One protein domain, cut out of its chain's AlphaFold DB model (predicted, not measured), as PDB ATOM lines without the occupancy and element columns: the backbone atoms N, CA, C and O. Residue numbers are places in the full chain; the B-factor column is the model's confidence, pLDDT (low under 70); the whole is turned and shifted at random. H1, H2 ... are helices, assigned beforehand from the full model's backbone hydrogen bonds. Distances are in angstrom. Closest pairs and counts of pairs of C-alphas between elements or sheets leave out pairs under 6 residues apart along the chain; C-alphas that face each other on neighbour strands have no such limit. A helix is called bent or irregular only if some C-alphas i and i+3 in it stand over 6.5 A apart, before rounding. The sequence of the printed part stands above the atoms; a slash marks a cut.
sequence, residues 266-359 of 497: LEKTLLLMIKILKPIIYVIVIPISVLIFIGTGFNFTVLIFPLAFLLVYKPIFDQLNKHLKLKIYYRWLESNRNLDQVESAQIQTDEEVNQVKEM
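What this domain is: This is residues 266 to 359 of the 497 residues of an uncharacterized protein of Bacillus lacisalsi (UniProt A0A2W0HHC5). What shape does the printed part make? It is a long, uneven helical hairpin: the bent H1 runs out, and the much longer, kinked H2 folds back beside it and continues past H1's first residue, with residues 326 to 340 standing free. At the far end the short H3 turns back toward H2. What is it made of? The 94 printed residues hold three named helices, in the order H1, H2, H3, and no named strand; the class is all helix. How compact is it? It is an extended rod, with a radius of gyration of the C-alphas of 24.2 A and spans of 80 by 20 by 16 A.

Where its parts are: Where does the first helix run? H1, residues 266 to 295, begins with C-alpha 266 at (26.786, -29.074, 32.074). By its hydrogen bonds it was assigned as one helix, but it is bent, with C-alphas 283 and 286 6.7 A apart: arm H1a is residues 266 to 283, 25.8 A, and arm H1b residues 286 to 295, 14.2 A. What follows? H2, residues 300 to 345, is 66.3 A long, has a kink of 36 degrees near residue 314 and is only just irregular, with C-alphas 302 and 305 6.9 A apart. H3, residues 350 to 359, 16.9 A, is irregular, with C-alphas 356 and 359 7.0 A apart, and ends with C-alpha 359 at (17.818, -42.567, 59.404).

How they stand to each other: How do the arms meet H2? H1a touches H2, opposite ways at 38 degrees, only just a steep tilt; the closest C-alphas, of Ile 274 and Phe 317, are 6.5 A apart. H1b and H2 form a helical hairpin and touch at a shallow tilt of 1 degrees, opposite ways; their closest C-alphas, of Ile 286 and Pro 306, are 5.8 A apart. Where is H3? It is close to H2 but not clearly touching, with the C-alphas of Ala 345 and Val 353 closest at 6.3 A, and it is apart from H1a and H1b. What do the backbones show? Each O i to N i+4 pair is within hydrogen-bond range in H1b, against 13 of 14 in H1a, 36 of 42 in H2 and 1 of 6 in H3, where 2 of 7 O i to N i+3 pairs are within range.

The domain as a whole: How far does it reach? The two C-alphas farthest apart, of Gly 297 and Thr 349, are 80.0 A apart. Is it continuous? The printed part has no cut, and the links H1 to H2 and H2 to H3 are tight. Where is confidence low? The mean pLDDT of the printed part is 71.0, and residues 326, 329 to 330 and 332 to 359 are under 70.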
ATOM      1  N   LEU A 266      27.960 -29.784  32.592       74.62
ATOM      2  CA  LEU A 266      26.786 -29.074  32.074       74.62
ATOM      3  C   LEU A 266      26.356 -27.912  32.977       74.62
ATOM      4  O   LEU A 266      26.079 -26.824  32.482       74.62
ATOM      5  N   GLU A 267      26.335 -28.108  34.295       77.69
ATOM      6  CA  GLU A 267      25.966 -27.062  35.256       77.69
ATOM      7  C   GLU A 267      26.970 -25.901  35.260       77.69
ATOM      8  O   GLU A 267      26.564 -24.740  35.331       77.69
ATOM      9  N   LYS A 268      28.272 -26.191  35.125       75.44
ATOM     10  CA  LYS A 268      29.307 -25.156  34.964       75.44
ATOM     11  C   LYS A 268      29.090 -24.350  33.686       75.44
ATOM     12  O   LYS A 268      29.112 -23.120  33.740       75.44
ATOM     13  N   THR A 269      28.842 -25.027  32.564       75.50
ATOM     14  CA  THR A 269      28.567 -24.377  31.275       75.50
ATOM     15  C   THR A 269      27.303 -23.520  31.342       75.50
ATOM     16  O   THR A 269      27.324 -22.372  30.903       75.50
ATOM     17  N   LEU A 270      26.230 -24.020  31.962       76.31
ATOM     18  CA  LEU A 270      24.993 -23.263  32.178       76.31
ATOM     19  C   LEU A 270      25.233 -22.020  33.038       76.31
ATOM     20  O   LEU A 270      24.819 -20.927  32.661       76.31
ATOM     21  N   LEU A 271      25.939 -22.151  34.166       77.56
ATOM     22  CA  LEU A 271      26.257 -21.016  35.035       77.56
ATOM     23  C   LEU A 271      27.089 -19.955  34.298       77.56
ATOM     24  O   LEU A 271      26.829 -18.759  34.437       77.56
ATOM     25  N   LEU A 272      28.077 -20.388  33.509       77.50
ATOM     26  CA  LEU A 272      28.914 -19.508  32.695       77.50
ATOM     27  C   LEU A 272      28.080 -18.783  31.633       77.50
ATOM     28  O   LEU A 272      28.165 -17.559  31.529       77.50
ATOM     29  N   MET A 273      27.221 -19.508  30.908       75.25
ATOM     30  CA  MET A 273      26.298 -18.909  29.943       75.25
ATOM     31  C   MET A 273      25.405 -17.865  30.607       75.25
ATOM     32  O   MET A 273      25.304 -16.758  30.095       75.25
ATOM     33  N   ILE A 274      24.813 -18.156  31.769       79.75
ATOM     34  CA  ILE A 274      23.969 -17.193  32.496       79.75
ATOM     35  C   ILE A 274      24.767 -15.944  32.884       79.75
ATOM     36  O   ILE A 274      24.280 -14.823  32.721       79.75
ATOM     37  N   LYS A 275      25.995 -16.124  33.391       78.56
ATOM     38  CA  LYS A 275      26.874 -15.024  33.809       78.56
ATOM     39  C   LYS A 275      27.280 -14.114  32.653       78.56
ATOM     40  O   LYS A 275      27.432 -12.923  32.891       78.56
ATOM     41  N   ILE A 276      27.450 -14.647  31.444       82.31
ATOM     42  CA  ILE A 276      27.877 -13.885  30.260       82.31
ATOM     43  C   ILE A 276      26.673 -13.302  29.510       82.31
ATOM     44  O   ILE A 276      26.642 -12.114  29.191       82.31
ATOM     45  N   LEU A 277      25.652 -14.123  29.263       80.31
ATOM     46  CA  LEU A 277      24.497 -13.768  28.443       80.31
ATOM     47  C   LEU A 277      23.659 -12.662  29.090       80.31
ATOM     48  O   LEU A 277      23.197 -11.755  28.402       80.31
ATOM     49  N   LYS A 278      23.484 -12.699  30.418       82.25
ATOM     50  CA  LYS A 278      22.667 -11.708  31.129       82.25
ATOM     51  C   LYS A 278      23.240 -10.284  30.979       82.25
ATOM     52  O   LYS A 278      22.495  -9.429  30.505       82.25
ATOM     53  N   PRO A 279      24.521  -9.997  31.293       85.62
ATOM     54  CA  PRO A 279      25.126  -8.688  31.037       85.62
ATOM     55  C   PRO A 279      25.065  -8.259  29.574       85.62
ATOM     56  O   PRO A 279      24.703  -7.120  29.314       85.62
ATOM     57  N   ILE A 280      25.357  -9.161  28.628       87.69
ATOM     58  CA  ILE A 280      25.287  -8.846  27.193       87.69
ATOM     59  C   ILE A 280      23.883  -8.361  26.826       87.69
ATOM     60  O   ILE A 280      23.732  -7.336  26.169       87.69
ATOM     61  N   ILE A 281      22.842  -9.050  27.289       86.50
ATOM     62  CA  ILE A 281      21.474  -8.652  26.965       86.50
ATOM     63  C   ILE A 281      21.122  -7.299  27.594       86.50
ATOM     64  O   ILE A 281      20.553  -6.453  26.909       86.50
ATOM     65  N   TYR A 282      21.504  -7.048  28.850       87.56
ATOM     66  CA  TYR A 282      21.214  -5.770  29.514       87.56
ATOM     67  C   TYR A 282      22.012  -4.582  28.969       87.56
ATOM     68  O   TYR A 282      21.469  -3.485  28.884       87.56
ATOM     69  N   VAL A 283      23.287  -4.782  28.639       89.81
ATOM     70  CA  VAL A 283      24.215  -3.701  28.270       89.81
ATOM     71  C   VAL A 283      24.229  -3.455  26.764       89.81
ATOM     72  O   VAL A 283      24.474  -2.334  26.334       89.81
ATOM     73  N   ILE A 284      23.967  -4.485  25.959       90.25
ATOM     74  CA  ILE A 284      24.092  -4.419  24.501       90.25
ATOM     75  C   ILE A 284      22.721  -4.578  23.848       90.25
ATOM     76  O   ILE A 284      22.251  -3.660  23.182       90.25
ATOM     77  N   VAL A 285      22.049  -5.716  24.054       87.31
ATOM     78  CA  VAL A 285      20.845  -6.050  23.271       87.31
ATOM     79  C   VAL A 285      19.684  -5.108  23.572       87.31
ATOM     80  O   VAL A 285      19.111  -4.555  22.643       87.31
ATOM     81  N   ILE A 286      19.351  -4.880  24.846       89.56
ATOM     82  CA  ILE A 286      18.234  -4.003  25.226       89.56
ATOM     83  C   ILE A 286      18.465  -2.561  24.732       89.56
ATOM     84  O   ILE A 286      17.570  -2.036  24.067       89.56
ATOM     85  N   PRO A 287      19.630  -1.918  24.965       92.12
ATOM     86  CA  PRO A 287      19.890  -0.577  24.438       92.12
ATOM     87  C   PRO A 287      19.817  -0.498  22.911       92.12
ATOM     88  O   PRO A 287      19.186   0.415  22.382       92.12
ATOM     89  N   ILE A 288      20.384  -1.476  22.195       91.94
ATOM     90  CA  ILE A 288      20.301  -1.530  20.728       91.94
ATOM     91  C   ILE A 288      18.848  -1.693  20.271       91.94
ATOM     92  O   ILE A 288      18.416  -0.980  19.370       91.94
ATOM     93  N   SER A 289      18.063  -2.569  20.901       89.56
ATOM     94  CA  SER A 289      16.641  -2.735  20.580       89.56
ATOM     95  C   SER A 289      15.845  -1.446  20.787       89.56
ATOM     96  O   SER A 289      14.974  -1.144  19.977       89.56
ATOM     97  N   VAL A 290      16.155  -0.659  21.824       90.62
ATOM     98  CA  VAL A 290      15.530   0.655  22.052       90.62
ATOM     99  C   VAL A 290      15.933   1.657  20.966       90.62
ATOM    100  O   VAL A 290      15.072   2.363  20.446       90.62
ATOM    101  N   LEU A 291      17.209   1.691  20.566       92.88
ATOM    102  CA  LEU A 291      17.672   2.555  19.474       92.88
ATOM    103  C   LEU A 291      17.006   2.199  18.141       92.88
ATOM    104  O   LEU A 291      16.532   3.088  17.439       92.88
ATOM    105  N   ILE A 292      16.917   0.907  17.809       89.44
ATOM    106  CA  ILE A 292      16.235   0.435  16.598       89.44
ATOM    107  C   ILE A 292      14.739   0.758  16.677       89.44
ATOM    108  O   ILE A 292      14.169   1.209  15.689       89.44
ATOM    109  N   PHE A 293      14.096   0.583  17.834       91.19
ATOM    110  CA  PHE A 293      12.692   0.948  18.038       91.19
ATOM    111  C   PHE A 293      12.435   2.431  17.735       91.19
ATOM    112  O   PHE A 293      11.501   2.746  17.000       91.19
ATOM    113  N   ILE A 294      13.291   3.332  18.229       92.44
ATOM    114  CA  ILE A 294      13.199   4.770  17.933       92.44
ATOM    115  C   ILE A 294      13.471   5.026  16.441       92.44
ATOM    116  O   ILE A 294      12.686   5.702  15.780       92.44
ATOM    117  N   GLY A 295      14.543   4.448  15.889       91.94
ATOM    118  CA  GLY A 295      14.963   4.665  14.498       91.94
ATOM    119  C   GLY A 295      14.005   4.103  13.443       91.94
ATOM    120  O   GLY A 295      13.973   4.593  12.320       91.94
ATOM    121  N   THR A 296      13.196   3.105  13.797       88.69
ATOM    122  CA  THR A 296      12.185   2.492  12.914       88.69
ATOM    123  C   THR A 296      10.791   3.102  13.076       88.69
ATOM    124  O   THR A 296       9.826   2.562  12.540       88.69
ATOM    125  N   GLY A 297      10.664   4.219  13.802       89.06
ATOM    126  CA  GLY A 297       9.385   4.904  13.989       89.06
ATOM    127  C   GLY A 297       8.440   4.168  14.938       89.06
ATOM    128  O   GLY A 297       7.249   4.072  14.660       89.06
ATOM    129  N   PHE A 298       8.960   3.664  16.061       87.12
ATOM    130  CA  PHE A 298       8.209   2.947  17.099       87.12
ATOM    131  C   PHE A 298       7.701   1.559  16.667       87.12
ATOM    132  O   PHE A 298       6.604   1.132  17.033       87.12
ATOM    133  N   ASN A 299       8.516   0.800  15.926       84.44
ATOM    134  CA  ASN A 299       8.184  -0.578  15.571       84.44
ATOM    135  C   ASN A 299       8.278  -1.524  16.788       84.44
ATOM    136  O   ASN A 299       9.346  -2.041  17.128       84.44
ATOM    137  N   PHE A 300       7.137  -1.803  17.420       77.81
ATOM    138  CA  PHE A 300       7.037  -2.666  18.604       77.81
ATOM    139  C   PHE A 300       7.526  -4.106  18.392       77.81
ATOM    140  O   PHE A 300       7.870  -4.773  19.370       77.81
ATOM    141  N   THR A 301       7.624  -4.593  17.150       80.31
ATOM    142  CA  THR A 301       8.145  -5.938  16.863       80.31
ATOM    143  C   THR A 301       9.591  -6.101  17.347       80.31
ATOM    144  O   THR A 301       9.978  -7.176  17.801       80.31
ATOM    145  N   VAL A 302      10.372  -5.014  17.357       83.31
ATOM    146  CA  VAL A 302      11.768  -4.981  17.832       83.31
ATOM    147  C   VAL A 302      11.869  -5.198  19.351       83.31
ATOM    148  O   VAL A 302      12.879  -5.697  19.849       83.31
ATOM    149  N   LEU A 303      10.811  -4.870  20.102       82.56
ATOM    150  CA  LEU A 303      10.772  -4.985  21.562       82.56
ATOM    151  C   LEU A 303      10.314  -6.364  22.058       82.56
ATOM    152  O   LEU A 303      10.433  -6.642  23.251       82.56
ATOM    153  N   ILE A 304       9.849  -7.250  21.167       80.44
ATOM    154  CA  ILE A 304       9.378  -8.595  21.534       80.44
ATOM    155  C   ILE A 304      10.478  -9.382  22.252       80.44
ATOM    156  O   ILE A 304      10.218  -9.986  23.291       80.44
ATOM    157  N   PHE A 305      11.713  -9.352  21.741       80.19
ATOM    158  CA  PHE A 305      12.826 -10.076  22.355       80.19
ATOM    159  C   PHE A 305      13.215  -9.514  23.738       80.19
ATOM    160  O   PHE A 305      13.231 -10.297  24.689       80.19
ATOM    161  N   PRO A 306      13.467  -8.196  23.915       84.25
ATOM    162  CA  PRO A 306      13.660  -7.600  25.240       84.25
ATOM    163  C   PRO A 306      12.547  -7.945  26.232       84.25
ATOM    164  O   PRO A 306      12.825  -8.303  27.378       84.25
ATOM    165  N   LEU A 307      11.290  -7.881  25.788       79.25
ATOM    166  CA  LEU A 307      10.134  -8.157  26.630       79.25
ATOM    167  C   LEU A 307      10.075  -9.637  27.036       79.25
ATOM    168  O   LEU A 307       9.941  -9.943  28.221       79.25
ATOM    169  N   ALA A 308      10.255 -10.558  26.086       79.25
ATOM    170  CA  ALA A 308      10.334 -11.991  26.359       79.25
ATOM    171  C   ALA A 308      11.508 -12.319  27.292       79.25
ATOM    172  O   ALA A 308      11.368 -13.119  28.219       79.25
ATOM    173  N   PHE A 309      12.656 -11.666  27.108       81.44
ATOM    174  CA  PHE A 309      13.795 -11.823  28.004       81.44
ATOM    175  C   PHE A 309      13.473 -11.387  29.431       81.44
ATOM    176  O   PHE A 309      13.706 -12.151  30.365       81.44
ATOM    177  N   LEU A 310      12.916 -10.192  29.620       82.44
ATOM    178  CA  LEU A 310      12.626  -9.658  30.952       82.44
ATOM    179  C   LEU A 310      11.515 -10.428  31.674       82.44
ATOM    180  O   LEU A 310      11.617 -10.629  32.885       82.44
ATOM    181  N   LEU A 311      10.482 -10.866  30.949       78.12
ATOM    182  CA  LEU A 311       9.305 -11.512  31.535       78.12
ATOM    183  C   LEU A 311       9.444 -13.029  31.684       78.12
ATOM    184  O   LEU A 311       8.910 -13.587  32.638       78.12
ATOM    185  N   VAL A 312      10.153 -13.699  30.772       77.12
ATOM    186  CA  VAL A 312      10.241 -15.170  30.739       77.12
ATOM    187  C   VAL A 312      11.635 -15.638  31.135       77.12
ATOM    188  O   VAL A 312      11.802 -16.340  32.132       77.12
ATOM    189  N   TYR A 313      12.662 -15.222  30.394       77.50
ATOM    190  CA  TYR A 313      14.005 -15.781  30.566       77.50
ATOM    191  C   TYR A 313      14.714 -15.286  31.829       77.50
ATOM    192  O   TYR A 313      15.379 -16.071  32.498       77.50
ATOM    193  N   LYS A 314      14.564 -14.012  32.205       80.75
ATOM    194  CA  LYS A 314      15.185 -13.443  33.408       80.75
ATOM    195  C   LYS A 314      14.733 -14.186  34.675       80.75
ATOM    196  O   LYS A 314      15.622 -14.608  35.413       80.75
ATOM    197  N   PRO A 315      13.425 -14.394  34.944       77.56
ATOM    198  CA  PRO A 315      12.992 -15.210  36.079       77.56
ATOM    199  C   PRO A 315      13.577 -16.625  36.070       77.56
ATOM    200  O   PRO A 315      14.044 -17.089  37.109       77.56
ATOM    201  N   ILE A 316      13.617 -17.285  34.905       77.38
ATOM    202  CA  ILE A 316      14.188 -18.634  34.755       77.38
ATOM    203  C   ILE A 316      15.684 -18.630  35.088       77.38
ATOM    204  O   ILE A 316      16.145 -19.461  35.868       77.38
ATOM    205  N   PHE A 317      16.446 -17.676  34.552       80.94
ATOM    206  CA  PHE A 317      17.876 -17.550  34.823       80.94
ATOM    207  C   PHE A 317      18.163 -17.208  36.282       80.94
ATOM    208  O   PHE A 317      19.086 -17.772  36.866       80.94
ATOM    209  N   ASP A 318      17.378 -16.316  36.886       79.06
ATOM    210  CA  ASP A 318      17.512 -15.962  38.299       79.06
ATOM    211  C   ASP A 318      17.214 -17.183  39.192       79.06
ATOM    212  O   ASP A 318      17.949 -17.434  40.151       79.06
ATOM    213  N   GLN A 319      16.207 -17.994  38.842       77.56
ATOM    214  CA  GLN A 319      15.873 -19.231  39.550       77.56
ATOM    215  C   GLN A 319      16.938 -20.316  39.373       77.56
ATOM    216  O   GLN A 319      17.352 -20.914  40.364       77.56
ATOM    217  N   LEU A 320      17.413 -20.554  38.148       78.94
ATOM    218  CA  LEU A 320      18.458 -21.540  37.863       78.94
ATOM    219  C   LEU A 320      19.771 -21.159  38.548       78.94
ATOM    220  O   LEU A 320      20.409 -22.001  39.174       78.94
ATOM    221  N   ASN A 321      20.138 -19.876  38.502       77.25
ATOM    222  CA  ASN A 321      21.275 -19.364  39.250       77.25
ATOM    223  C   ASN A 321      21.068 -19.624  40.746       77.25
ATOM    224  O   ASN A 321      21.909 -20.265  41.354       77.25
ATOM    225  N   LYS A 322      19.932 -19.231  41.344       76.25
ATOM    226  CA  LYS A 322      19.643 -19.518  42.764       76.25
ATOM    227  C   LYS A 322      19.743 -21.017  43.096       76.25
ATOM    228  O   LYS A 322      20.291 -21.360  44.137       76.25
ATOM    229  N   HIS A 323      19.253 -21.889  42.225       77.31
ATOM    230  CA  HIS A 323      19.284 -23.332  42.429       77.31
ATOM    231  C   HIS A 323      20.713 -23.901  42.397       77.31
ATOM    232  O   HIS A 323      21.143 -24.529  43.360       77.31
ATOM    233  N   LEU A 324      21.497 -23.606  41.350       75.69
ATOM    234  CA  LEU A 324      22.898 -24.048  41.246       75.69
ATOM    235  C   LEU A 324      23.745 -23.544  42.417       75.69
ATOM    236  O   LEU A 324      24.633 -24.231  42.913       75.69
ATOM    237  N   LYS A 325      23.440 -22.335  42.880       70.81
ATOM    238  CA  LYS A 325      24.052 -21.714  44.046       70.81
ATOM    239  C   LYS A 325      23.784 -22.485  45.340       70.81
ATOM    240  O   LYS A 325      24.725 -22.758  46.080       70.81
ATOM    241  N   LEU A 326      22.526 -22.852  45.590       69.06
ATOM    242  CA  LEU A 326      22.147 -23.694  46.727       69.06
ATOM    243  C   LEU A 326      22.790 -25.079  46.625       69.06
ATOM    244  O   LEU A 326      23.315 -25.579  47.613       69.06
ATOM    245  N   LYS A 327      22.839 -25.648  45.420       74.94
ATOM    246  CA  LYS A 327      23.468 -26.944  45.167       74.94
ATOM    247  C   LYS A 327      24.935 -26.996  45.574       74.94
ATOM    248  O   LYS A 327      25.342 -27.937  46.248       74.94
ATOM    249  N   ILE A 328      25.720 -25.980  45.211       71.19
ATOM    250  CA  ILE A 328      27.127 -25.910  45.633       71.19
ATOM    251  C   ILE A 328      27.226 -25.822  47.160       71.19
ATOM    252  O   ILE A 328      28.032 -26.533  47.753       71.19
ATOM    253  N   TYR A 329      26.394 -24.989  47.792       68.62
ATOM    254  CA  TYR A 329      26.392 -24.816  49.245       68.62
ATOM    255  C   TYR A 329      26.099 -26.125  49.994       68.62
ATOM    256  O   TYR A 329      26.841 -26.485  50.904       68.62
ATOM    257  N   TYR A 330      25.058 -26.861  49.598       66.88
ATOM    258  CA  TYR A 330      24.688 -28.106  50.277       66.88
ATOM    259  C   TYR A 330      25.681 -29.246  50.026       66.88
ATOM    260  O   TYR A 330      25.989 -29.972  50.964       66.88
ATOM    261  N   ARG A 331      26.249 -29.367  48.817       70.50
ATOM    262  CA  ARG A 331      27.322 -30.348  48.545       70.50
ATOM    263  C   ARG A 331      28.584 -30.065  49.353       70.50
ATOM    264  O   ARG A 331      29.236 -30.982  49.836       70.50
ATOM    265  N   TRP A 332      28.916 -28.787  49.510       66.50
ATOM    266  CA  TRP A 332      30.019 -28.366  50.363       66.50
ATOM    267  C   TRP A 332      29.761 -28.725  51.840       66.50
ATOM    268  O   TRP A 332      30.626 -29.299  52.494       66.50
ATOM    269  N   LEU A 333      28.543 -28.471  52.335       62.72
ATOM    270  CA  LEU A 333      28.117 -28.831  53.694       62.72
ATOM    271  C   LEU A 333      28.203 -30.347  53.944       62.72
ATOM    272  O   LEU A 333      28.666 -30.772  54.998       62.72
ATOM    273  N   GLU A 334      27.779 -31.159  52.976       61.94
ATOM    274  CA  GLU A 334      27.817 -32.624  53.047       61.94
ATOM    275  C   GLU A 334      29.252 -33.171  53.078       61.94
ATOM    276  O   GLU A 334      29.572 -34.020  53.909       61.94
ATOM    277  N   SER A 335      30.147 -32.628  52.249       62.53
ATOM    278  CA  SER A 335      31.567 -33.004  52.259       62.53
ATOM    279  C   SER A 335      32.225 -32.795  53.616       62.53
ATOM    280  O   SER A 335      32.966 -33.656  54.087       62.53
ATOM    281  N   ASN A 336      31.964 -31.651  54.246       58.06
ATOM    282  CA  ASN A 336      32.597 -31.315  55.515       58.06
ATOM    283  C   ASN A 336      32.033 -32.134  56.679       58.06
ATOM    284  O   ASN A 336      32.771 -32.477  57.594       58.06
ATOM    285  N   ARG A 337      30.758 -32.531  56.615       56.84
ATOM    286  CA  ARG A 337      30.160 -33.443  57.603       56.84
ATOM    287  C   ARG A 337      30.721 -34.855  57.543       56.84
ATOM    288  O   ARG A 337      30.846 -35.495  58.583       56.84
ATOM    289  N   ASN A 338      31.058 -35.345  56.354       52.41
ATOM    290  CA  ASN A 338      31.653 -36.672  56.213       52.41
ATOM    291  C   ASN A 338      33.040 -36.747  56.877       52.41
ATOM    292  O   ASN A 338      33.395 -37.799  57.398       52.41
ATOM    293  N   LEU A 339      33.790 -35.640  56.925       50.16
ATOM    294  CA  LEU A 339      35.052 -35.563  57.672       50.16
ATOM    295  C   LEU A 339      34.820 -35.686  59.187       50.16
ATOM    296  O   LEU A 339      35.493 -36.481  59.840       50.16
ATOM    297  N   ASP A 340      33.813 -34.987  59.719       46.50
ATOM    298  CA  ASP A 340      33.447 -35.066  61.140       46.50
ATOM    299  C   ASP A 340      32.952 -36.468  61.532       46.50
ATOM    300  O   ASP A 340      33.339 -36.992  62.575       46.50
ATOM    301  N   GLN A 341      32.127 -37.103  60.686       49.81
ATOM    302  CA  GLN A 341      31.611 -38.453  60.933       49.81
ATOM    303  C   GLN A 341      32.721 -39.506  60.943       49.81
ATOM    304  O   GLN A 341      32.684 -40.408  61.778       49.81
ATOM    305  N   VAL A 342      33.718 -39.383  60.061       49.00
ATOM    306  CA  VAL A 342      34.890 -40.272  60.031       49.00
ATOM    307  C   VAL A 342      35.758 -40.093  61.283       49.00
ATOM    308  O   VAL A 342      36.241 -41.086  61.821       49.00
ATOM    309  N   GLU A 343      35.904 -38.868  61.801       45.12
ATOM    310  CA  GLU A 343      36.666 -38.606  63.034       45.12
ATOM    311  C   GLU A 343      35.920 -39.109  64.290       45.12
ATOM    312  O   GLU A 343      36.541 -39.680  65.185       45.12
ATOM    313  N   SER A 344      34.585 -38.996  64.345       43.19
ATOM    314  CA  SER A 344      33.777 -39.591  65.427       43.19
ATOM    315  C   SER A 344      33.672 -41.119  65.343       43.19
ATOM    316  O   SER A 344      33.670 -41.785  66.375       43.19
ATOM    317  N   ALA A 345      33.653 -41.688  64.134       42.41
ATOM    318  CA  ALA A 345      33.647 -43.136  63.917       42.41
ATOM    319  C   ALA A 345      34.986 -43.796  64.285       42.41
ATOM    320  O   ALA A 345      35.018 -44.978  64.591       42.41
ATOM    321  N   GLN A 346      36.094 -43.048  64.324       43.50
ATOM    322  CA  GLN A 346      37.361 -43.550  64.874       43.50
ATOM    323  C   GLN A 346      37.363 -43.652  66.409       43.50
ATOM    324  O   GLN A 346      38.272 -44.258  66.973       43.50
ATOM    325  N   ILE A 347      36.366 -43.075  67.089       45.47
ATOM    326  CA  ILE A 347      36.247 -43.070  68.556       45.47
ATOM    327  C   ILE A 347      35.162 -44.056  69.039       45.47
ATOM    328  O   ILE A 347      35.158 -44.424  70.212       45.47
ATOM    329  N   GLN A 348      34.289 -44.545  68.154       38.62
ATOM    330  CA  GLN A 348      33.191 -45.457  68.490       38.62
ATOM    331  C   GLN A 348      33.287 -46.777  67.715       38.62
ATOM    332  O   GLN A 348      33.536 -46.794  66.515       38.62
ATOM    333  N   THR A 349      33.097 -47.892  68.422       45.12
ATOM    334  CA  THR A 349      33.091 -49.264  67.886       45.12
ATOM    335  C   THR A 349      32.097 -49.444  66.731       45.12
ATOM    336  O   THR A 349      31.020 -48.848  66.735       45.12
ATOM    337  N   ASP A 350      32.441 -50.327  65.784       37.69
ATOM    338  CA  ASP A 350      31.754 -50.595  64.502       37.69
ATOM    339  C   ASP A 350      30.225 -50.836  64.579       37.69
ATOM    340  O   ASP A 350      29.526 -50.747  63.568       37.69
ATOM    341  N   GLU A 351      29.669 -51.111  65.763       39.38
ATOM    342  CA  GLU A 351      28.229 -51.302  65.981       39.38
ATOM    343  C   GLU A 351      27.429 -49.982  66.057       39.38
ATOM    344  O   GLU A 351      26.305 -49.933  65.553       39.38
ATOM    345  N   GLU A 352      27.995 -48.882  66.577       37.56
ATOM    346  CA  GLU A 352      27.298 -47.578  66.644       37.56
ATOM    347  C   GLU A 352      27.274 -46.868  65.279       37.56
ATOM    348  O   GLU A 352      26.293 -46.215  64.917       37.56
ATOM    349  N   VAL A 353      28.307 -47.076  64.457       39.72
ATOM    350  CA  VAL A 353      28.404 -46.524  63.093       39.72
ATOM    351  C   VAL A 353      27.316 -47.094  62.170       39.72
ATOM    352  O   VAL A 353      26.868 -46.415  61.239       39.72
ATOM    353  N   ASN A 354      26.841 -48.313  62.444       35.03
ATOM    354  CA  ASN A 354      25.747 -48.930  61.694       35.03
ATOM    355  C   ASN A 354      24.361 -48.442  62.151       35.03
ATOM    356  O   ASN A 354      23.491 -48.272  61.301       35.03
ATOM    357  N   GLN A 355      24.166 -48.109  63.434       35.53
ATOM    358  CA  GLN A 355      22.899 -47.531  63.914       35.53
ATOM    359  C   GLN A 355      22.715 -46.058  63.511       35.53
ATOM    360  O   GLN A 355      21.600 -45.637  63.204       35.53
ATOM    361  N   VAL A 356      23.791 -45.266  63.421       39.19
ATOM    362  CA  VAL A 356      23.715 -43.857  62.968       39.19
ATOM    363  C   VAL A 356      23.374 -43.745  61.470       39.19
ATOM    364  O   VAL A 356      22.813 -42.741  61.028       39.19
ATOM    365  N   LYS A 357      23.639 -44.788  60.671       38.56
ATOM    366  CA  LYS A 357      23.311 -44.815  59.235       38.56
ATOM    367  C   LYS A 357      21.831 -45.080  58.922       38.56
ATOM    368  O   LYS A 357      21.413 -44.816  57.792       38.56
ATOM    369  N   GLU A 358      21.024 -45.528  59.885       39.00
ATOM    370  CA  GLU A 358      19.650 -46.003  59.637       39.00
ATOM    371  C   GLU A 358      18.539 -44.927  59.609       39.00
ATOM    372  O   GLU A 358      17.362 -45.269  59.528       39.00
ATOM    373  N   MET A 359      18.848 -43.623  59.567       50.53
ATOM    374  CA  MET A 359      17.818 -42.567  59.404       50.53
ATOM    375  C   MET A 359      17.989 -41.650  58.181       50.53
ATOM    376  O   MET A 359      17.529 -40.513  58.188       50.53
TER     377      MET A 359